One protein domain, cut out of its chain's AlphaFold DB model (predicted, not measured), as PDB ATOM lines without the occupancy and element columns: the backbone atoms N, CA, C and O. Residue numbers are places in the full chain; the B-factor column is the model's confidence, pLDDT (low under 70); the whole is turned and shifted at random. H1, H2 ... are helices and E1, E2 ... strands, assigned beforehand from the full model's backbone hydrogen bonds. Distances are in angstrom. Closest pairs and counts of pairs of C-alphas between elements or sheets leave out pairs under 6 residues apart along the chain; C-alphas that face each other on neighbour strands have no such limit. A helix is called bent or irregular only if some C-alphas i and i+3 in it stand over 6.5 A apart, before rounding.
ATOM      1  N   VAL A   8     -14.037   2.876 -25.718       41.47
ATOM      2  CA  VAL A   8     -13.878   4.294 -25.398       41.47
ATOM      3  C   VAL A   8     -13.723   4.436 -23.899       41.47
ATOM      4  O   VAL A   8     -14.621   4.008 -23.172       41.47
ATOM      5  N   PRO A   9     -12.630   5.036 -23.413       38.12
ATOM      6  CA  PRO A   9     -12.614   5.509 -22.048       38.12
ATOM      7  C   PRO A   9     -13.561   6.707 -21.991       38.12
ATOM      8  O   PRO A   9     -13.428   7.647 -22.775       38.12
ATOM      9  N   GLN A  10     -14.557   6.650 -21.111       42.31
ATOM     10  CA  GLN A  10     -15.554   7.706 -21.018       42.31
ATOM     11  C   GLN A  10     -15.662   8.302 -19.618       42.31
ATOM     12  O   GLN A  10     -15.551   7.615 -18.601       42.31
ATOM     13  N   SER A  11     -15.830   9.624 -19.643       42.06
ATOM     14  CA  SER A  11     -15.948  10.588 -18.561       42.06
ATOM     15  C   SER A  11     -17.246  10.435 -17.756       42.06
ATOM     16  O   SER A  11     -18.281  10.048 -18.294       42.06
ATOM     17  N   PHE A  12     -17.131  10.796 -16.471       35.81
ATOM     18  CA  PHE A  12     -18.006  10.576 -15.305       35.81
ATOM     19  C   PHE A  12     -17.818   9.234 -14.570       35.81
ATOM     20  O   PHE A  12     -17.689   8.149 -15.143       35.81
ATOM     21  N   ASN A  13     -17.694   9.330 -13.243       34.16
ATOM     22  CA  ASN A  13     -17.244   8.275 -12.334       34.16
ATOM     23  C   ASN A  13     -18.377   7.386 -11.820       34.16
ATOM     24  O   ASN A  13     -18.471   7.133 -10.630       34.16
ATOM     25  N   MET A  14     -19.196   6.853 -12.727       35.78
ATOM     26  CA  MET A  14     -20.074   5.735 -12.379       35.78
ATOM     27  C   MET A  14     -19.280   4.440 -12.516       35.78
ATOM     28  O   MET A  14     -18.721   4.155 -13.580       35.78
ATOM     29  N   LYS A  15     -19.154   3.699 -11.419       40.56
ATOM     30  CA  LYS A  15     -18.329   2.501 -11.350       40.56
ATOM     31  C   LYS A  15     -19.240   1.297 -11.194       40.56
ATOM     32  O   LYS A  15     -20.202   1.291 -10.455       40.56
ATOM     33  N   PHE A  16     -18.999   0.263 -11.970       41.00
ATOM     34  CA  PHE A  16     -19.812  -0.940 -11.890       41.00
ATOM     35  C   PHE A  16     -18.897  -2.040 -11.402       41.00
ATOM     36  O   PHE A  16     -18.067  -2.528 -12.169       41.00
ATOM     37  N   VAL A  17     -19.037  -2.387 -10.127       37.78
ATOM     38  CA  VAL A  17     -18.314  -3.493  -9.506       37.78
ATOM     39  C   VAL A  17     -19.299  -4.622  -9.315       37.78
ATOM     40  O   VAL A  17     -20.085  -4.611  -8.377       37.78
ATOM     41  N   CYS A  18     -19.279  -5.576 -10.238       39.78
ATOM     42  CA  CYS A  18     -20.092  -6.775 -10.127       39.78
ATOM     43  C   CYS A  18     -19.267  -7.861  -9.435       39.78
ATOM     44  O   CYS A  18     -18.496  -8.563 -10.092       39.78
ATOM     45  N   SER A  19     -19.436  -8.007  -8.126       40.16
ATOM     46  CA  SER A  19     -19.022  -9.198  -7.386       40.16
ATOM     47  C   SER A  19     -20.171 -10.211  -7.373       40.16
ATOM     48  O   SER A  19     -21.345  -9.838  -7.358       40.16
ATOM     49  N   LYS A  20     -19.831 -11.499  -7.465       39.62
ATOM     50  CA  LYS A  20     -20.779 -12.618  -7.434       39.62
ATOM     51  C   LYS A  20     -20.550 -13.401  -6.136       39.62
ATOM     52  O   LYS A  20     -19.423 -13.832  -5.921       39.62
ATOM     53  N   GLU A  21     -21.601 -13.631  -5.349       41.09
ATOM     54  CA  GLU A  21     -21.649 -14.731  -4.369       41.09
ATOM     55  C   GLU A  21     -22.132 -16.020  -5.059       41.09
ATOM     56  O   GLU A  21     -22.842 -15.981  -6.074       41.09
ATOM     57  N   ASP A  22     -21.656 -17.169  -4.578       40.00
ATOM     58  CA  ASP A  22     -21.731 -18.479  -5.247       40.00
ATOM     59  C   ASP A  22     -23.161 -18.964  -5.578       40.00
ATOM     60  O   ASP A  22     -23.340 -19.829  -6.440       40.00
ATOM     61  N   ASP A  23     -24.176 -18.338  -4.992       43.00
ATOM     62  CA  ASP A  23     -25.619 -18.596  -5.078       43.00
ATOM     63  C   ASP A  23     -26.390 -17.679  -6.057       43.00
ATOM     64  O   ASP A  23     -27.495 -18.016  -6.478       43.00
ATOM     65  N   GLY A  24     -25.791 -16.590  -6.551       40.59
ATOM     66  CA  GLY A  24     -26.252 -15.910  -7.772       40.59
ATOM     67  C   GLY A  24     -27.451 -14.955  -7.661       40.59
ATOM     68  O   GLY A  24     -27.980 -14.567  -8.705       40.59
ATOM     69  N   GLU A  25     -27.858 -14.523  -6.463       38.84
ATOM     70  CA  GLU A  25     -29.028 -13.637  -6.286       38.84
ATOM     71  C   GLU A  25     -28.711 -12.151  -6.031       38.84
ATOM     72  O   GLU A  25     -29.620 -11.311  -6.031       38.84
ATOM     73  N   VAL A  26     -27.440 -11.785  -5.846       37.03
ATOM     74  CA  VAL A  26     -27.054 -10.416  -5.473       37.03
ATOM     75  C   VAL A  26     -26.083  -9.826  -6.492       37.03
ATOM     76  O   VAL A  26     -25.043 -10.407  -6.791       37.03
ATOM     77  N   MET A  27     -26.434  -8.653  -7.034       44.50
ATOM     78  CA  MET A  27     -25.555  -7.849  -7.880       44.50
ATOM     79  C   MET A  27     -25.306  -6.493  -7.216       44.50
ATOM     80  O   MET A  27     -26.227  -5.752  -6.866       44.50
ATOM     81  N   PHE A  28     -24.032  -6.164  -7.054       40.59
ATOM     82  CA  PHE A  28     -23.591  -4.877  -6.537       40.59
ATOM     83  C   PHE A  28     -23.379  -3.920  -7.714       40.59
ATOM     84  O   PHE A  28     -22.828  -4.302  -8.746       40.59
ATOM     85  N   ILE A  29     -23.873  -2.686  -7.606       44.84
ATOM     86  CA  ILE A  29     -23.671  -1.644  -8.624       44.84
ATOM     87  C   ILE A  29     -23.235  -0.370  -7.901       44.84
ATOM     88  O   ILE A  29     -24.012   0.186  -7.134       44.84
ATOM     89  N   GLU A  30     -21.993   0.073  -8.128       36.88
ATOM     90  CA  GLU A  30     -21.349   1.199  -7.428       36.88
ATOM     91  C   GLU A  30     -21.746   2.562  -8.001       36.88
ATOM     92  O   GLU A  30     -21.100   3.166  -8.858       36.88
ATOM     93  N   ILE A  31     -22.838   3.102  -7.470       38.06
ATOM     94  CA  ILE A  31     -23.209   4.489  -7.733       38.06
ATOM     95  C   ILE A  31     -22.391   5.381  -6.794       38.06
ATOM     96  O   ILE A  31     -22.803   5.648  -5.669       38.06
ATOM     97  N   ILE A  32     -21.224   5.835  -7.252       30.67
ATOM     98  CA  ILE A  32     -20.455   6.871  -6.553       30.67
ATOM     99  C   ILE A  32     -21.168   8.203  -6.787       30.67
ATOM    100  O   ILE A  32     -21.230   8.687  -7.920       30.67
ATOM    101  N   ARG A  33     -21.713   8.797  -5.724       31.66
ATOM    102  CA  ARG A  33     -22.108  10.207  -5.734       31.66
ATOM    103  C   ARG A  33     -20.875  11.043  -5.409       31.66
ATOM    104  O   ARG A  33     -20.173  10.746  -4.447       31.66
ATOM    105  N   TYR A  34     -20.593  12.046  -6.232       32.50
ATOM    106  CA  TYR A  34     -19.719  13.137  -5.823       32.50
ATOM    107  C   TYR A  34     -20.628  14.205  -5.239       32.50
ATOM    108  O   TYR A  34     -21.427  14.795  -5.966       32.50
ATOM    109  N   SER A  85     -30.423  -3.582  14.019       64.00
ATOM    110  CA  SER A  85     -31.121  -2.953  12.902       64.00
ATOM    111  C   SER A  85     -30.333  -1.743  12.460       64.00
ATOM    112  O   SER A  85     -30.473  -0.655  13.004       64.00
ATOM    113  N   ASN A  86     -29.551  -1.964  11.417       77.25
ATOM    114  CA  ASN A  86     -28.810  -0.942  10.699       77.25
ATOM    115  C   ASN A  86     -29.701  -0.147   9.726       77.25
ATOM    116  O   ASN A  86     -29.227   0.675   8.956       77.25
ATOM    117  N   PHE A  87     -31.008  -0.410   9.705       80.56
ATOM    118  CA  PHE A  87     -31.948   0.266   8.824       80.56
ATOM    119  C   PHE A  87     -32.216   1.707   9.282       80.56
ATOM    120  O   PHE A  87     -32.748   1.925  10.369       80.56
ATOM    121  N   THR A  88     -31.923   2.666   8.406       82.00
ATOM    122  CA  THR A  88     -32.080   4.109   8.655       82.00
ATOM    123  C   THR A  88     -33.371   4.657   8.051       82.00
ATOM    124  O   THR A  88     -34.004   5.543   8.622       82.00
ATOM    125  N   GLY A  89     -33.807   4.146   6.895       83.19
ATOM    126  CA  GLY A  89     -35.012   4.670   6.250       83.19
ATOM    127  C   GLY A  89     -35.288   4.133   4.851       83.19
ATOM    128  O   GLY A  89     -34.664   3.183   4.381       83.19
ATOM    129  N   ARG A  90     -36.258   4.749   4.163       84.75
ATOM    130  CA  ARG A  90     -36.575   4.460   2.755       84.75
ATOM    131  C   ARG A  90     -36.548   5.739   1.942       84.75
ATOM    132  O   ARG A  90     -37.127   6.738   2.357       84.75
ATOM    133  N   SER A  91     -35.949   5.674   0.763       78.25
ATOM    134  CA  SER A  91     -36.043   6.720  -0.248       78.25
ATOM    135  C   SER A  91     -36.902   6.211  -1.393       78.25
ATOM    136  O   SER A  91     -36.712   5.082  -1.838       78.25
ATOM    137  N   LYS A  92     -37.879   7.000  -1.839       90.44
ATOM    138  CA  LYS A  92     -38.824   6.588  -2.882       90.44
ATOM    139  C   LYS A  92     -38.628   7.387  -4.154       90.44
ATOM    140  O   LYS A  92     -38.262   8.557  -4.095       90.44
ATOM    141  N   GLY A  93     -38.938   6.770  -5.288       83.75
ATOM    142  CA  GLY A  93     -38.959   7.461  -6.574       83.75
ATOM    143  C   GLY A  93     -37.579   7.903  -7.071       83.75
ATOM    144  O   GLY A  93     -37.477   8.900  -7.781       83.75
ATOM    145  N   ILE A  94     -36.512   7.194  -6.699       85.25
ATOM    146  CA  ILE A  94     -35.155   7.541  -7.121       85.25
ATOM    147  C   ILE A  94     -34.946   7.117  -8.570       85.25
ATOM    148  O   ILE A  94     -35.162   5.960  -8.939       85.25
ATOM    149  N   HIS A  95     -34.493   8.061  -9.389       83.00
ATOM    150  CA  HIS A  95     -34.150   7.812 -10.780       83.00
ATOM    151  C   HIS A  95     -32.764   7.166 -10.881       83.00
ATOM    152  O   HIS A  95     -31.756   7.760 -10.500       83.00
ATOM    153  N   VAL A  96     -32.716   5.951 -11.421       83.56
ATOM    154  CA  VAL A  96     -31.490   5.208 -11.724       83.56
ATOM    155  C   VAL A  96     -31.309   5.162 -13.234       83.56
ATOM    156  O   VAL A  96     -32.212   4.744 -13.966       83.56
ATOM    157  N   PHE A  97     -30.133   5.576 -13.696       81.94
ATOM    158  CA  PHE A  97     -29.778   5.610 -15.111       81.94
ATOM    159  C   PHE A  97     -28.845   4.446 -15.450       81.94
ATOM    160  O   PHE A  97     -27.804   4.271 -14.820       81.94
ATOM    161  N   VAL A  98     -29.211   3.651 -16.454       84.88
ATOM    162  CA  VAL A  98     -28.384   2.551 -16.969       84.88
ATOM    163  C   VAL A  98     -28.334   2.638 -18.482       84.88
ATOM    164  O   VAL A  98     -29.316   2.342 -19.169       84.88
ATOM    165  N   GLY A  99     -27.191   3.076 -19.008       84.25
ATOM    166  CA  GLY A  99     -27.127   3.557 -20.383       84.25
ATOM    167  C   GLY A  99     -28.289   4.515 -20.631       84.25
ATOM    168  O   GLY A  99     -28.583   5.353 -19.788       84.25
ATOM    169  N   ASN A 100     -29.014   4.336 -21.737       80.12
ATOM    170  CA  ASN A 100     -30.141   5.192 -22.116       80.12
ATOM    171  C   ASN A 100     -31.492   4.846 -21.481       80.12
ATOM    172  O   ASN A 100     -32.538   5.256 -21.996       80.12
ATOM    173  N   PHE A 101     -31.481   4.086 -20.393       85.19
ATOM    174  CA  PHE A 101     -32.683   3.729 -19.663       85.19
ATOM    175  C   PHE A 101     -32.730   4.446 -18.326       85.19
ATOM    176  O   PHE A 101     -31.754   4.472 -17.585       85.19
ATOM    177  N   THR A 102     -33.908   4.974 -18.013       86.81
ATOM    178  CA  THR A 102     -34.245   5.488 -16.689       86.81
ATOM    179  C   THR A 102     -35.226   4.531 -16.031       86.81
ATOM    180  O   THR A 102     -36.227   4.134 -16.649       86.81
ATOM    181  N   TYR A 103     -34.928   4.187 -14.783       87.06
ATOM    182  CA  TYR A 103     -35.764   3.393 -13.894       87.06
ATOM    183  C   TYR A 103     -36.075   4.210 -12.647       87.06
ATOM    184  O   TYR A 103     -35.210   4.924 -12.154       87.06
ATOM    185  N   VAL A 104     -37.305   4.115 -12.153       87.44
ATOM    186  CA  VAL A 104     -37.734   4.775 -10.918       87.44
ATOM    187  C   VAL A 104     -37.860   3.692  -9.858       87.44
ATOM    188  O   VAL A 104     -38.655   2.770 -10.033       87.44
ATOM    189  N   ILE A 105     -37.025   3.756  -8.823       87.81
ATOM    190  CA  ILE A 105     -36.862   2.691  -7.827       87.81
ATOM    191  C   ILE A 105     -36.891   3.272  -6.420       87.81
ATOM    192  O   ILE A 105     -36.383   4.364  -6.159       87.81
ATOM    193  N   ASP A 106     -37.455   2.496  -5.504       88.00
ATOM    194  CA  ASP A 106     -37.409   2.769  -4.078       88.00
ATOM    195  C   ASP A 106     -36.206   2.040  -3.457       88.00
ATOM    196  O   ASP A 106     -35.959   0.866  -3.734       88.00
ATOM    197  N   PHE A 107     -35.465   2.729  -2.594       82.81
ATOM    198  CA  PHE A 107     -34.296   2.208  -1.892       82.81
ATOM    199  C   PHE A 107     -34.545   2.109  -0.392       82.81
ATOM    200  O   PHE A 107     -35.207   2.958   0.209       82.81
ATOM    201  N   MET A 108     -33.945   1.095   0.226       84.00
ATOM    202  CA  MET A 108     -33.738   1.056   1.671       84.00
ATOM    203  C   MET A 108     -32.365   1.644   1.985       84.00
ATOM    204  O   MET A 108     -31.383   1.287   1.340       84.00
ATOM    205  N   ILE A 109     -32.312   2.529   2.974       82.00
ATOM    206  CA  ILE A 109     -31.078   3.119   3.483       82.00
ATOM    207  C   ILE A 109     -30.685   2.324   4.720       82.00
ATOM    208  O   ILE A 109     -31.487   2.172   5.645       82.00
ATOM    209  N   VAL A 110     -29.468   1.793   4.698       81.94
ATOM    210  CA  VAL A 110     -28.891   0.993   5.774       81.94
ATOM    211  C   VAL A 110     -27.553   1.627   6.136       81.94
ATOM    212  O   VAL A 110     -26.687   1.770   5.276       81.94
ATOM    213  N   GLU A 111     -27.408   2.048   7.385       78.69
ATOM    214  CA  GLU A 111     -26.139   2.479   7.961       78.69
ATOM    215  C   GLU A 111     -25.216   1.285   8.187       78.69
ATOM    216  O   GLU A 111     -25.671   0.181   8.440       78.69
ATOM    217  N   ASP A 112     -23.905   1.491   8.110       76.06
ATOM    218  CA  ASP A 112     -22.920   0.451   8.425       76.06
ATOM    219  C   ASP A 112     -23.203  -0.916   7.762       76.06
ATOM    220  O   ASP A 112     -23.490  -1.938   8.392       76.06
ATOM    221  N   ILE A 113     -23.109  -0.938   6.435       73.50
ATOM    222  CA  ILE A 113     -23.221  -2.173   5.650       73.50
ATOM    223  C   ILE A 113     -21.951  -3.032   5.698       73.50
ATOM    224  O   ILE A 113     -21.938  -4.094   5.085       73.50
ATOM    225  N   SER A 114     -20.910  -2.613   6.431       72.56
ATOM    226  CA  SER A 114     -19.604  -3.296   6.489       72.56
ATOM    227  C   SER A 114     -19.695  -4.739   6.990       72.56
ATOM    228  O   SER A 114     -18.864  -5.584   6.669       72.56
ATOM    229  N   SER A 115     -20.735  -5.011   7.778       69.62
ATOM    230  CA  SER A 115     -21.061  -6.318   8.337       69.62
ATOM    231  C   SER A 115     -21.708  -7.279   7.338       69.62
ATOM    232  O   SER A 115     -21.714  -8.486   7.572       69.62
ATOM    233  N   ILE A 116     -22.284  -6.748   6.259       67.12
ATOM    234  CA  ILE A 116     -23.072  -7.492   5.267       67.12
ATOM    235  C   ILE A 116     -22.340  -7.528   3.924       67.12
ATOM    236  O   ILE A 116     -22.496  -8.465   3.150       67.12
ATOM    237  N   ILE A 117     -21.576  -6.481   3.626       68.94
ATOM    238  CA  ILE A 117     -20.948  -6.238   2.338       68.94
ATOM    239  C   ILE A 117     -19.519  -5.812   2.629       68.94
ATOM    240  O   ILE A 117     -19.292  -4.963   3.492       68.94
ATOM    241  N   ASP A 118     -18.558  -6.393   1.909       68.06
ATOM    242  CA  ASP A 118     -17.165  -5.962   1.997       68.06
ATOM    243  C   ASP A 118     -17.113  -4.432   1.802       68.06
ATOM    244  O   ASP A 118     -17.614  -3.945   0.788       68.06
ATOM    245  N   PRO A 119     -16.537  -3.656   2.740       66.44
ATOM    246  CA  PRO A 119     -16.475  -2.194   2.652       66.44
ATOM    247  C   PRO A 119     -15.806  -1.668   1.378       66.44
ATOM    248  O   PRO A 119     -15.940  -0.491   1.049       66.44
ATOM    249  N   ARG A 120     -15.038  -2.520   0.688       64.94
ATOM    250  CA  ARG A 120     -14.396  -2.221  -0.598       64.94
ATOM    251  C   ARG A 120     -15.354  -2.351  -1.783       64.94
ATOM    252  O   ARG A 120     -15.033  -1.875  -2.873       64.94
ATOM    253  N   LEU A 121     -16.495  -3.009  -1.586       60.16
ATOM    254  CA  LEU A 121     -17.577  -3.118  -2.553       60.16
ATOM    255  C   LEU A 121     -18.513  -1.904  -2.476       60.16
ATOM    256  O   LEU A 121     -18.470  -1.075  -1.572       60.16
ATOM    257  N   SER A 122     -19.358  -1.815  -3.498       63.41
ATOM    258  CA  SER A 122     -20.318  -0.743  -3.741       63.41
ATOM    259  C   SER A 122     -21.137  -0.281  -2.525       63.41
ATOM    260  O   SER A 122     -21.671  -1.094  -1.775       63.41
ATOM    261  N   GLN A 123     -21.397   1.031  -2.464       70.44
ATOM    262  CA  GLN A 123     -22.354   1.668  -1.546       70.44
ATOM    263  C   GLN A 123     -23.834   1.379  -1.880       70.44
ATOM    264  O   GLN A 123     -24.725   1.705  -1.096       70.44
ATOM    265  N   VAL A 124     -24.123   0.787  -3.044       71.56
ATOM    266  CA  VAL A 124     -25.481   0.476  -3.515       71.56
ATOM    267  C   VAL A 124     -25.593  -0.985  -3.962       71.56
ATOM    268  O   VAL A 124     -24.794  -1.490  -4.760       71.56
ATOM    269  N   VAL A 125     -26.640  -1.656  -3.476       77.56
ATOM    270  CA  VAL A 125     -26.981  -3.039  -3.836       77.56
ATOM    271  C   VAL A 125     -28.274  -3.065  -4.631       77.56
ATOM    272  O   VAL A 125     -29.309  -2.594  -4.158       77.56
ATOM    273  N   LEU A 126     -28.232  -3.667  -5.818       82.00
ATOM    274  CA  LEU A 126     -29.404  -3.849  -6.664       82.00
ATOM    275  C   LEU A 126     -29.789  -5.327  -6.665       82.00
ATOM    276  O   LEU A 126     -29.149  -6.176  -7.278       82.00
ATOM    277  N   ARG A 127     -30.847  -5.635  -5.916       83.31
ATOM    278  CA  ARG A 127     -31.368  -6.997  -5.764       83.31
ATOM    279  C   ARG A 127     -32.461  -7.298  -6.786       83.31
ATOM    280  O   ARG A 127     -32.797  -6.471  -7.633       83.31
ATOM    281  N   ARG A 128     -33.065  -8.477  -6.647       83.31
ATOM    282  CA  ARG A 128     -34.181  -8.992  -7.445       83.31
ATOM    283  C   ARG A 128     -35.240  -7.959  -7.882       83.31
ATOM    284  O   ARG A 128     -35.537  -7.960  -9.074       83.31
ATOM    285  N   PRO A 129     -35.741  -7.029  -7.039       85.94
ATOM    286  CA  PRO A 129     -36.720  -6.037  -7.498       85.94
ATOM    287  C   PRO A 129     -36.211  -5.179  -8.664       85.94
ATOM    288  O   PRO A 129     -36.942  -4.896  -9.612       85.94
ATOM    289  N   PHE A 130     -34.932  -4.798  -8.633       87.44
ATOM    290  CA  PHE A 130     -34.314  -4.068  -9.732       87.44
ATOM    291  C   PHE A 130     -34.181  -4.939 -10.984       87.44
ATOM    292  O   PHE A 130     -34.451  -4.466 -12.086       87.44
ATOM    293  N   ILE A 131     -33.793  -6.207 -10.818       86.50
ATOM    294  CA  ILE A 131     -33.639  -7.170 -11.919       86.50
ATOM    295  C   ILE A 131     -34.960  -7.323 -12.682       86.50
ATOM    296  O   ILE A 131     -34.976  -7.236 -13.910       86.50
ATOM    297  N   GLU A 132     -36.061  -7.477 -11.947       89.62
ATOM    298  CA  GLU A 132     -37.408  -7.645 -12.497       89.62
ATOM    299  C   GLU A 132     -37.882  -6.389 -13.244       89.62
ATOM    300  O   GLU A 132     -38.331  -6.483 -14.384       89.62
ATOM    301  N   ILE A 133     -37.722  -5.200 -12.654       92.25
ATOM    302  CA  ILE A 133     -38.171  -3.938 -13.272       92.25
ATOM    303  C   ILE A 133     -37.332  -3.578 -14.504       92.25
ATOM    304  O   ILE A 133     -37.844  -3.020 -15.478       92.25
ATOM    305  N   SER A 134     -36.031  -3.867 -14.467       90.12
ATOM    306  CA  SER A 134     -35.101  -3.487 -15.533       90.12
ATOM    307  C   SER A 134     -34.984  -4.510 -16.662       90.12
ATOM    308  O   SER A 134     -34.289  -4.244 -17.648       90.12
ATOM    309  N   ASN A 135     -35.657  -5.663 -16.543       94.19
ATOM    310  CA  ASN A 135     -35.447  -6.828 -17.406       94.19
ATOM    311  C   ASN A 135     -33.950  -7.138 -17.571       94.19
ATOM    312  O   ASN A 135     -33.465  -7.392 -18.681       94.19
ATOM    313  N   MET A 136     -33.201  -7.039 -16.471       91.44
ATOM    314  CA  MET A 136     -31.768  -7.280 -16.492       91.44
ATOM    315  C   MET A 136     -31.507  -8.768 -16.701       91.44
ATOM    316  O   MET A 136     -32.070  -9.619 -16.015       91.44
ATOM    317  N   THR A 137     -30.605  -9.085 -17.624       92.12
ATOM    318  CA  THR A 137     -30.111 -10.449 -17.824       92.12
ATOM    319  C   THR A 137     -28.606 -10.483 -17.632       92.12
ATOM    320  O   THR A 137     -27.900  -9.525 -17.947       92.12
ATOM    321  N   HIS A 138     -28.107 -11.593 -17.102       87.06
ATOM    322  CA  HIS A 138     -26.686 -11.813 -16.886       87.06
ATOM    323  C   HIS A 138     -26.265 -13.086 -17.621       87.06
ATOM    324  O   HIS A 138     -26.943 -14.107 -17.537       87.06
ATOM    325  N   ASP A 139     -25.156 -13.011 -18.354       88.56
ATOM    326  CA  ASP A 139     -24.460 -14.139 -18.979       88.56
ATOM    327  C   ASP A 139     -23.155 -14.371 -18.193       88.56
ATOM    328  O   ASP A 139     -22.134 -13.753 -18.519       88.56
ATOM    329  N   PRO A 140     -23.171 -15.202 -17.126       83.81
ATOM    330  CA  PRO A 140     -22.022 -15.370 -16.236       83.81
ATOM    331  C   PRO A 140     -20.746 -15.865 -16.934       83.81
ATOM    332  O   PRO A 140     -19.675 -15.327 -16.636       83.81
ATOM    333  N   PRO A 141     -20.807 -16.835 -17.874       86.75
ATOM    334  CA  PRO A 141     -19.633 -17.248 -18.638       86.75
ATOM    335  C   PRO A 141     -18.958 -16.090 -19.376       86.75
ATOM    336  O   PRO A 141     -17.732 -16.008 -19.394       86.75
ATOM    337  N   LYS A 142     -19.746 -15.170 -19.949       88.25
ATOM    338  CA  LYS A 142     -19.211 -14.005 -20.673       88.25
ATOM    339  C   LYS A 142     -18.956 -12.786 -19.782       88.25
ATOM    340  O   LYS A 142     -18.306 -11.844 -20.235       88.25
ATOM    341  N   GLY A 143     -19.482 -12.785 -18.555       87.38
ATOM    342  CA  GLY A 143     -19.526 -11.622 -17.669       87.38
ATOM    343  C   GLY A 143     -20.243 -10.445 -18.291       87.38
ATOM    344  O   GLY A 143     -19.746  -9.325 -18.201       87.38
ATOM    345  N   VAL A 144     -21.339 -10.696 -19.005       87.62
ATOM    346  CA  VAL A 144     -22.092  -9.638 -19.678       87.62
ATOM    347  C   VAL A 144     -23.415  -9.438 -18.965       87.62
ATOM    348  O   VAL A 144     -24.188 -10.380 -18.816       87.62
ATOM    349  N   VAL A 145     -23.678  -8.199 -18.563       88.94
ATOM    350  CA  VAL A 145     -24.968  -7.760 -18.036       88.94
ATOM    351  C   VAL A 145     -25.678  -6.978 -19.131       88.94
ATOM    352  O   VAL A 145     -25.095  -6.066 -19.718       88.94
ATOM    353  N   ARG A 146     -26.925  -7.339 -19.429       94.06
ATOM    354  CA  ARG A 146     -27.752  -6.675 -20.439       94.06
ATOM    355  C   ARG A 146     -29.005  -6.108 -19.812       94.06
ATOM    356  O   ARG A 146     -29.621  -6.739 -18.961       94.06
ATOM    357  N   PHE A 147     -29.412  -4.969 -20.338       92.81
ATOM    358  CA  PHE A 147     -30.658  -4.293 -20.031       92.81
ATOM    359  C   PHE A 147     -31.445  -4.170 -21.328       92.81
ATOM    360  O   PHE A 147     -30.900  -3.721 -22.342       92.81
ATOM    361  N   ILE A 148     -32.711  -4.584 -21.307       93.56
ATOM    362  CA  ILE A 148     -33.563  -4.617 -22.498       93.56
ATOM    363  C   ILE A 148     -34.828  -3.807 -22.221       93.56
ATOM    364  O   ILE A 148     -35.586  -4.097 -21.296       93.56
ATOM    365  N   LYS A 149     -35.081  -2.796 -23.059       92.94
ATOM    366  CA  LYS A 149     -36.294  -1.969 -22.996       92.94
ATOM    367  C   LYS A 149     -36.866  -1.780 -24.399       92.94
ATOM    368  O   LYS A 149     -36.377  -0.975 -25.196       92.94
ATOM    369  N   GLY A 150     -37.920  -2.535 -24.707       92.81
ATOM    370  CA  GLY A 150     -38.479  -2.608 -26.058       92.81
ATOM    371  C   GLY A 150     -37.458  -3.191 -27.041       92.81
ATOM    372  O   GLY A 150     -36.872  -4.231 -26.773       92.81
ATOM    373  N   ALA A 151     -37.219  -2.504 -28.160       91.75
ATOM    374  CA  ALA A 151     -36.215  -2.900 -29.156       91.75
ATOM    375  C   ALA A 151     -34.794  -2.376 -28.855       91.75
ATOM    376  O   ALA A 151     -33.889  -2.546 -29.670       91.75
ATOM    377  N   LYS A 152     -34.600  -1.679 -27.728       89.44
ATOM    378  CA  LYS A 152     -33.305  -1.113 -27.338       89.44
ATOM    379  C   LYS A 152     -32.621  -2.034 -26.333       89.44
ATOM    380  O   LYS A 152     -33.247  -2.487 -25.377       89.44
ATOM    381  N   GLU A 153     -31.322  -2.228 -26.524       92.25
ATOM    382  CA  GLU A 153     -30.449  -2.989 -25.632       92.25
ATOM    383  C   GLU A 153     -29.241  -2.136 -25.234       92.25
ATOM    384  O   GLU A 153     -28.670  -1.409 -26.057       92.25
ATOM    385  N   VAL A 154     -28.851  -2.261 -23.967       87.12
ATOM    386  CA  VAL A 154     -27.577  -1.787 -23.431       87.12
ATOM    387  C   VAL A 154     -26.890  -2.969 -22.763       87.12
ATOM    388  O   VAL A 154     -27.509  -3.670 -21.966       87.12
ATOM    389  N   ALA A 155     -25.611  -3.177 -23.067       90.56
ATOM    390  CA  ALA A 155     -24.834  -4.275 -22.517       90.56
ATOM    391  C   ALA A 155     -23.512  -3.770 -21.932       90.56
ATOM    392  O   ALA A 155     -22.841  -2.920 -22.520       90.56
ATOM    393  N   TYR A 156     -23.131  -4.331 -20.791       87.69
ATOM    394  CA  TYR A 156     -21.887  -4.038 -20.091       87.69
ATOM    395  C   TYR A 156     -21.118  -5.325 -19.837       87.69
ATOM    396  O   TYR A 156     -21.713  -6.359 -19.536       87.69
ATOM    397  N   LYS A 157     -19.790  -5.260 -19.939       87.25
ATOM    398  CA  LYS A 157     -18.893  -6.370 -19.627       87.25
ATOM    399  C   LYS A 157     -18.160  -6.114 -18.314       87.25
ATOM    400  O   LYS A 157     -17.580  -5.044 -18.120       87.25
ATOM    401  N   ILE A 158     -18.197  -7.101 -17.426       83.50
ATOM    402  CA  ILE A 158     -17.562  -7.071 -16.107       83.50
ATOM    403  C   ILE A 158     -16.035  -7.129 -16.288       83.50
ATOM    404  O   ILE A 158     -15.565  -7.989 -17.041       83.50
ATOM    405  N   PRO A 159     -15.249  -6.281 -15.593       79.12
ATOM    406  CA  PRO A 159     -13.794  -6.218 -15.752       79.12
ATOM    407  C   PRO A 159     -13.087  -7.568 -15.607       79.12
ATOM    408  O   PRO A 159     -12.263  -7.918 -16.445       79.12
ATOM    409  N   HIS A 160     -13.478  -8.384 -14.622       78.00
ATOM    410  CA  HIS A 160     -12.898  -9.715 -14.382       78.00
ATOM    411  C   HIS A 160     -13.076 -10.713 -15.538       78.00
ATOM    412  O   HIS A 160     -12.502 -11.797 -15.502       78.00
ATOM    413  N   LYS A 161     -13.898 -10.394 -16.544       85.62
ATOM    414  CA  LYS A 161     -14.124 -11.233 -17.732       85.62
ATOM    415  C   LYS A 161     -13.531 -10.624 -19.007       85.62
ATOM    416  O   LYS A 161     -13.833 -11.082 -20.114       85.62
ATOM    417  N   ILE A 162     -12.730  -9.566 -18.886       83.19
ATOM    418  CA  ILE A 162     -12.049  -8.902 -19.999       83.19
ATOM    419  C   ILE A 162     -10.588  -9.350 -20.005       83.19
ATOM    420  O   ILE A 162      -9.829  -8.956 -19.133       83.19
ATOM    421  N   GLU A 163     -10.191 -10.105 -21.033       88.31
ATOM    422  CA  GLU A 163      -8.833 -10.669 -21.170       88.31
ATOM    423  C   GLU A 163      -7.723  -9.605 -21.105       88.31
ATOM    424  O   GLU A 163      -6.637  -9.823 -20.585       88.31
ATOM    425  N   GLN A 164      -7.998  -8.390 -21.587       85.62
ATOM    426  CA  GLN A 164      -7.043  -7.273 -21.535       85.62
ATOM    427  C   GLN A 164      -6.730  -6.818 -20.106       85.62
ATOM    428  O   GLN A 164      -5.712  -6.169 -19.884       85.62
ATOM    429  N   TYR A 165      -7.613  -7.133 -19.159       83.50
ATOM    430  CA  TYR A 165      -7.412  -6.871 -17.744       83.50
ATOM    431  C   TYR A 165      -6.820  -8.076 -17.026       83.50
ATOM    432  O   TYR A 165      -6.629  -7.989 -15.825       83.50
ATOM    433  N   ASP A 166      -6.471  -9.179 -17.695       87.94
ATOM    434  CA  ASP A 166      -5.891 -10.348 -17.022       87.94
ATOM    435  C   ASP A 166      -4.587 -10.015 -16.286       87.94
ATOM    436  O   ASP A 166      -4.290 -10.638 -15.268       87.94
ATOM    437  N   SER A 167      -3.862  -8.987 -16.742       89.44
ATOM    438  CA  SER A 167      -2.665  -8.450 -16.087       89.44
ATOM    439  C   SER A 167      -2.941  -7.606 -14.840       89.44
ATOM    440  O   SER A 167      -2.003  -7.323 -14.099       89.44
ATOM    441  N   PHE A 168      -4.187  -7.186 -14.612       83.50
ATOM    442  CA  PHE A 168      -4.568  -6.403 -13.439       83.50
ATOM    443  C   PHE A 168      -4.685  -7.322 -12.223       83.50
ATOM    444  O   PHE A 168      -5.172  -8.457 -12.324       83.50
ATOM    445  N   LEU A 169      -4.295  -6.810 -11.060       84.50
ATOM    446  CA  LEU A 169      -4.579  -7.458  -9.783       84.50
ATOM    447  C   LEU A 169      -6.095  -7.511  -9.551       84.50
ATOM    448  O   LEU A 169      -6.841  -6.668 -10.049       84.50
ATOM    449  N   ASP A 170      -6.568  -8.473  -8.760       78.00
ATOM    450  CA  ASP A 170      -8.008  -8.599  -8.485       78.00
ATOM    451  C   ASP A 170      -8.587  -7.325  -7.862       78.00
ATOM    452  O   ASP A 170      -9.646  -6.870  -8.283       78.00
ATOM    453  N   LEU A 171      -7.828  -6.671  -6.979       75.69
ATOM    454  CA  LEU A 171      -8.198  -5.375  -6.404       75.69
ATOM    455  C   LEU A 171      -8.302  -4.264  -7.468       75.69
ATOM    456  O   LEU A 171      -9.177  -3.406  -7.405       75.69
ATOM    457  N   GLU A 172      -7.430  -4.275  -8.478       77.44
ATOM    458  CA  GLU A 172      -7.489  -3.309  -9.581       77.44
ATOM    459  C   GLU A 172      -8.705  -3.571 -10.476       77.44
ATOM    460  O   GLU A 172      -9.356  -2.628 -10.929       77.44
ATOM    461  N   LYS A 173      -9.060  -4.842 -10.697       76.06
ATOM    462  CA  LYS A 173     -10.264  -5.243 -11.443       76.06
ATOM    463  C   LYS A 173     -11.545  -4.874 -10.698       76.06
ATOM    464  O   LYS A 173     -12.451  -4.330 -11.326       76.06
ATOM    465  N   GLU A 174     -11.590  -5.084  -9.383       71.06
ATOM    466  CA  GLU A 174     -12.673  -4.620  -8.504       71.06
ATOM    467  C   GLU A 174     -12.806  -3.097  -8.551       71.06
ATOM    468  O   GLU A 174     -13.895  -2.545  -8.410       71.06
ATOM    469  N   HIS A 175     -11.699  -2.387  -8.766       71.31
ATOM    470  CA  HIS A 175     -11.703  -0.938  -8.895       71.31
ATOM    471  C   HIS A 175     -11.882  -0.420 -10.332       71.31
ATOM    472  O   HIS A 175     -12.012   0.788 -10.555       71.31
ATOM    473  N   THR A 176     -11.983  -1.316 -11.311       75.75
ATOM    474  CA  THR A 176     -12.170  -0.960 -12.716       75.75
ATOM    475  C   THR A 176     -13.658  -0.863 -13.049       75.75
ATOM    476  O   THR A 176     -14.485  -1.643 -12.587       75.75
ATOM    477  N   LYS A 177     -14.038   0.120 -13.871       76.00
ATOM    478  CA  LYS A 177     -15.429   0.278 -14.319       76.00
ATOM    479  C   LYS A 177     -15.785  -0.796 -15.350       76.00
ATOM    480  O   LYS A 177     -14.970  -1.108 -16.217       76.00
ATOM    481  N   SER A 178     -17.023  -1.298 -15.325       76.12
ATOM    482  CA  SER A 178     -17.527  -2.137 -16.418       76.12
ATOM    483  C   SER A 178     -17.459  -1.412 -17.758       76.12
ATOM    484  O   SER A 178     -17.655  -0.197 -17.835       76.12
ATOM    485  N   VAL A 179     -17.264  -2.179 -18.822       82.19
ATOM    486  CA  VAL A 179     -17.056  -1.639 -20.164       82.19
ATOM    487  C   VAL A 179     -18.340  -1.740 -20.978       82.19
ATOM    488  O   VAL A 179     -18.923  -2.818 -21.091       82.19
ATOM    489  N   TYR A 180     -18.776  -0.625 -21.567       84.44
ATOM    490  CA  TYR A 180     -19.921  -0.597 -22.480       84.44
ATOM    491  C   TYR A 180     -19.631  -1.413 -23.747       84.44
ATOM    492  O   TYR A 180     -18.635  -1.181 -24.438       84.44
ATOM    493  N   LEU A 181     -20.524  -2.343 -24.082       85.12
ATOM    494  CA  LEU A 181     -20.447  -3.134 -25.304       85.12
ATOM    495  C   LEU A 181     -21.250  -2.461 -26.417       85.12
ATOM    496  O   LEU A 181     -22.478  -2.398 -26.376       85.12
ATOM    497  N   ARG A 182     -20.542  -1.992 -27.447       86.69
ATOM    498  CA  ARG A 182     -21.158  -1.402 -28.639       86.69
ATOM    499  C   ARG A 182     -21.921  -2.453 -29.438       86.69
ATOM    500  O   ARG A 182     -21.329  -3.439 -29.887       86.69
ATOM    501  N   ASN A 183     -23.200  -2.196 -29.682       85.75
ATOM    502  CA  ASN A 183     -24.005  -3.006 -30.592       85.75
ATOM    503  C   ASN A 183     -23.737  -2.630 -32.072       85.75
ATOM    504  O   ASN A 183     -22.983  -1.706 -32.376       85.75
ATOM    505  N   GLU A 184     -24.336  -3.350 -33.023       86.62
ATOM    506  CA  GLU A 184     -24.125  -3.087 -34.459       86.62
ATOM    507  C   GLU A 184     -24.669  -1.728 -34.926       86.62
ATOM    508  O   GLU A 184     -24.179  -1.151 -35.896       86.62
ATOM    509  N   GLU A 185     -25.683  -1.176 -34.261       85.88
ATOM    510  CA  GLU A 185     -26.140   0.186 -34.547       85.88
ATOM    511  C   GLU A 185     -25.112   1.224 -34.088       85.88
ATOM    512  O   GLU A 185     -24.765   2.124 -34.849       85.88
ATOM    513  N   ASP A 186     -24.586   1.063 -32.878       84.56
ATOM    514  CA  ASP A 186     -23.547   1.909 -32.305       84.56
ATOM    515  C   ASP A 186     -22.294   1.910 -33.195       84.56
ATOM    516  O   ASP A 186     -21.729   2.964 -33.483       84.56
ATOM    517  N   LYS A 187     -21.888   0.733 -33.693       87.81
ATOM    518  CA  LYS A 187     -20.776   0.604 -34.648       87.81
ATOM    519  C   LYS A 187     -21.060   1.345 -35.958       87.81
ATOM    520  O   LYS A 187     -20.186   2.062 -36.434       87.81
ATOM    521  N   ARG A 188     -22.273   1.214 -36.512       91.88
ATOM    522  CA  ARG A 188     -22.685   1.898 -37.755       91.88
ATOM    523  C   ARG A 188     -22.746   3.418 -37.613       91.88
ATOM    524  O   ARG A 188     -22.416   4.119 -38.560       91.88
ATOM    525  N   ARG A 189     -23.180   3.924 -36.455       89.31
ATOM    526  CA  ARG A 189     -23.306   5.367 -36.183       89.31
ATOM    527  C   ARG A 189     -22.004   6.022 -35.711       89.31
ATOM    528  O   ARG A 189     -21.919   7.246 -35.693       89.31
ATOM    529  N   GLY A 190     -20.996   5.230 -35.355       87.62
ATOM    530  CA  GLY A 190     -19.662   5.710 -35.011       87.62
ATOM    531  C   GLY A 190     -19.487   6.116 -33.545       87.62
ATOM    532  O   GLY A 190     -20.402   6.066 -32.721       87.62
ATOM    533  N   VAL A 191     -18.255   6.504 -33.208       77.75
ATOM    534  CA  VAL A 191     -17.828   6.784 -31.825       77.75
ATOM    535  C   VAL A 191     -18.569   7.975 -31.225       77.75
ATOM    536  O   VAL A 191     -18.979   7.905 -30.072       77.75
ATOM    537  N   GLU A 192     -18.785   9.036 -32.001       78.00
ATOM    538  CA  GLU A 192     -19.464  10.253 -31.540       78.00
ATOM    539  C   GLU A 192     -20.889   9.970 -31.046       78.00
ATOM    540  O   GLU A 192     -21.295  10.470 -29.997       78.00
ATOM    541  N   TYR A 193     -21.624   9.101 -31.748       79.25
ATOM    542  CA  TYR A 193     -22.950   8.663 -31.322       79.25
ATOM    543  C   TYR A 193     -22.898   7.889 -30.004       79.25
ATOM    544  O   TYR A 193     -23.688   8.166 -29.105       79.25
ATOM    545  N   VAL A 194     -21.955   6.952 -29.859       74.12
ATOM    546  CA  VAL A 194     -21.768   6.188 -28.613       74.12
ATOM    547  C   VAL A 194     -21.452   7.122 -27.455       74.12
ATOM    548  O   VAL A 194     -22.063   7.018 -26.393       74.12
ATOM    549  N   MET A 195     -20.559   8.084 -27.686       74.31
ATOM    550  CA  MET A 195     -20.195   9.051 -26.665       74.31
ATOM    551  C   MET A 195     -21.382   9.929 -26.287       74.31
ATOM    552  O   MET A 195     -21.667  10.080 -25.105       74.31
ATOM    553  N   SER A 196     -22.135  10.425 -27.268       72.12
ATOM    554  CA  SER A 196     -23.347  11.222 -27.044       72.12
ATOM    555  C   SER A 196     -24.446  10.432 -26.340       72.12
ATOM    556  O   SER A 196     -25.149  10.974 -25.500       72.12
ATOM    557  N   LYS A 197     -24.585   9.137 -26.632       71.75
ATOM    558  CA  LYS A 197     -25.549   8.247 -25.976       71.75
ATOM    559  C   LYS A 197     -25.184   7.994 -24.519       71.75
ATOM    560  O   LYS A 197     -26.087   7.814 -23.719       71.75
ATOM    561  N   ILE A 198     -23.895   7.967 -24.182       69.56
ATOM    562  CA  ILE A 198     -23.427   7.770 -22.807       69.56
ATOM    563  C   ILE A 198     -23.332   9.101 -22.034       69.56
ATOM    564  O   ILE A 198     -23.533   9.110 -20.827       69.56
ATOM    565  N   LEU A 199     -23.063  10.232 -22.698       66.62
ATOM    566  CA  LEU A 199     -22.959  11.561 -22.064       66.62
ATOM    567  C   LEU A 199     -24.257  12.369 -22.085       66.62
ATOM    568  O   LEU A 199     -24.408  13.298 -21.297       66.62
ATOM    569  N   GLY A 200     -25.196  12.032 -22.967       60.41
ATOM    570  CA  GLY A 200     -26.462  12.746 -23.149       60.41
ATOM    571  C   GLY A 200     -27.392  12.717 -21.932       60.41
ATOM    572  O   GLY A 200     -28.438  13.348 -21.980       60.41
ATOM    573  N   PHE A 201     -27.016  12.029 -20.848       52.91
ATOM    574  CA  PHE A 201     -27.747  12.000 -19.577       52.91
ATOM    575  C   PHE A 201     -27.652  13.284 -18.761       52.91
ATOM    576  O   PHE A 201     -28.482  13.481 -17.883       52.91
ATOM    577  N   TYR A 202     -26.668  14.141 -19.043       47.12
ATOM    578  CA  TYR A 202     -26.373  15.329 -18.232       47.12
ATOM    579  C   TYR A 202     -26.649  16.649 -18.964       47.12
ATOM    580  O   TYR A 202     -26.158  17.696 -18.554       47.12
ATOM    581  N   LYS A 203     -27.391  16.609 -20.077       47.84
ATOM    582  CA  LYS A 203     -27.876  17.809 -20.773       47.84
ATOM    583  C   LYS A 203     -29.384  17.967 -20.568       47.84
ATOM    584  O   LYS A 203     -30.142  17.695 -21.491       47.84
ATOM    585  N   GLU A 204     -29.775  18.331 -19.348       38.81
ATOM    586  CA  GLU A 204     -30.572  19.527 -18.993       38.81
ATOM    587  C   GLU A 204     -30.739  19.628 -17.474       38.81
ATOM    588  O   GLU A 204     -31.085  18.601 -16.847       38.81
TER     589      GLU A 204
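Overview. This is residues 8 to 34 and 85 to 204 of the 204 residues of the protein "Retrotransposon Orf1" of Tanacetum cinerariifolium (UniProt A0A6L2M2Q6). A twisted sheet of four short strands, E3 to E6, meets the closed end of a long bent hairpin, E1 and E2, which arches away from it, with H1 in the corner between them. At the far end from the hairpin's open end, H3 and H4 make a corner; H2 lies off the sheet after a long link, and the unnamed residues 8 to 34 pass near the middle. The 147 printed residues hold four named helices and six named strands, in the order E1 E2 H1 E3 E4 E5 H2 E6 H3 H4, a mixed class with under half of the residues, 70, in named elements. The sheet E3 - E4 - E5 - E6 and the sheet E1 - E2 are antiparallel. The whole is compact, with a radius of gyration of the C-alphas of 15.8 A and spans of 52 by 39 by 29 A.

Arrangement. Begin with E3, residues 137 to 139, E4, residues 144 to 149, and E5, residues 152 to 157: they form a meander, each strand the antiparallel neighbour of the one before. Look for N 137 and O 146 at 2.9 A, and N 147 and O 154 at 2.8 A. Edge strand E6, residues 179 to 181, is antiparallel to E5, with N 157 and O 179 at 2.8 A. H1, residues 128 to 134, only grazes this sheet; its closest C-alphas to E4 are those of Ser 134 and Phe 147, 6.4 A. The hairpin of E1, residues 87 to 98, and E2, residues 101 to 110, has N 94 and O 105 at 2.9 A; E1 bends by 76 degrees at residue 93 and E2 by 59 degrees at residue 104. The closest C-alphas of E2 and H1 are those of Tyr 103 and Ser 134, 7.1 A. H3, residues 184 to 189, and H4, residues 191 to 202, are close but not clearly touching, Asp 186 to Val 194 being their closest C-alphas at 5.9 A, and about perpendicular at 89 degrees. H2, residues 170 to 174, is not on the four-stranded sheet. In H1, H2 and H3 every O i to N i+4 pair is within hydrogen-bond range; in H4, 6 of 8 are.

Along the chain. Find C-alpha 87 at (-31.948, 0.266, 8.824); from there E1 runs 26.1 A, and E2 returns over 25.9 A. E4 spans 16.5 A from C-alpha 144 at (-22.092, -9.638, -19.678), and E5 17.2 A. H4 spans 18.2 A, ending at C-alpha 202 at (-26.373, 15.329, -18.232); it is irregular, but only just, with C-alphas 198 and 201 6.9 A apart.

Size, cuts and confidence. The C-alphas farthest apart are those of Ser 85 and Arg 188, 51.6 A. Residues 35 to 84 are not printed; C-alphas 34 and 85 are 27.2 A apart across the cut. The links E2 to H1 and E5 to H2 are long. The mean pLDDT of the printed part is 73.1; residues 8 to 34, 85, 115 to 122 and 198 to 204 are under 70.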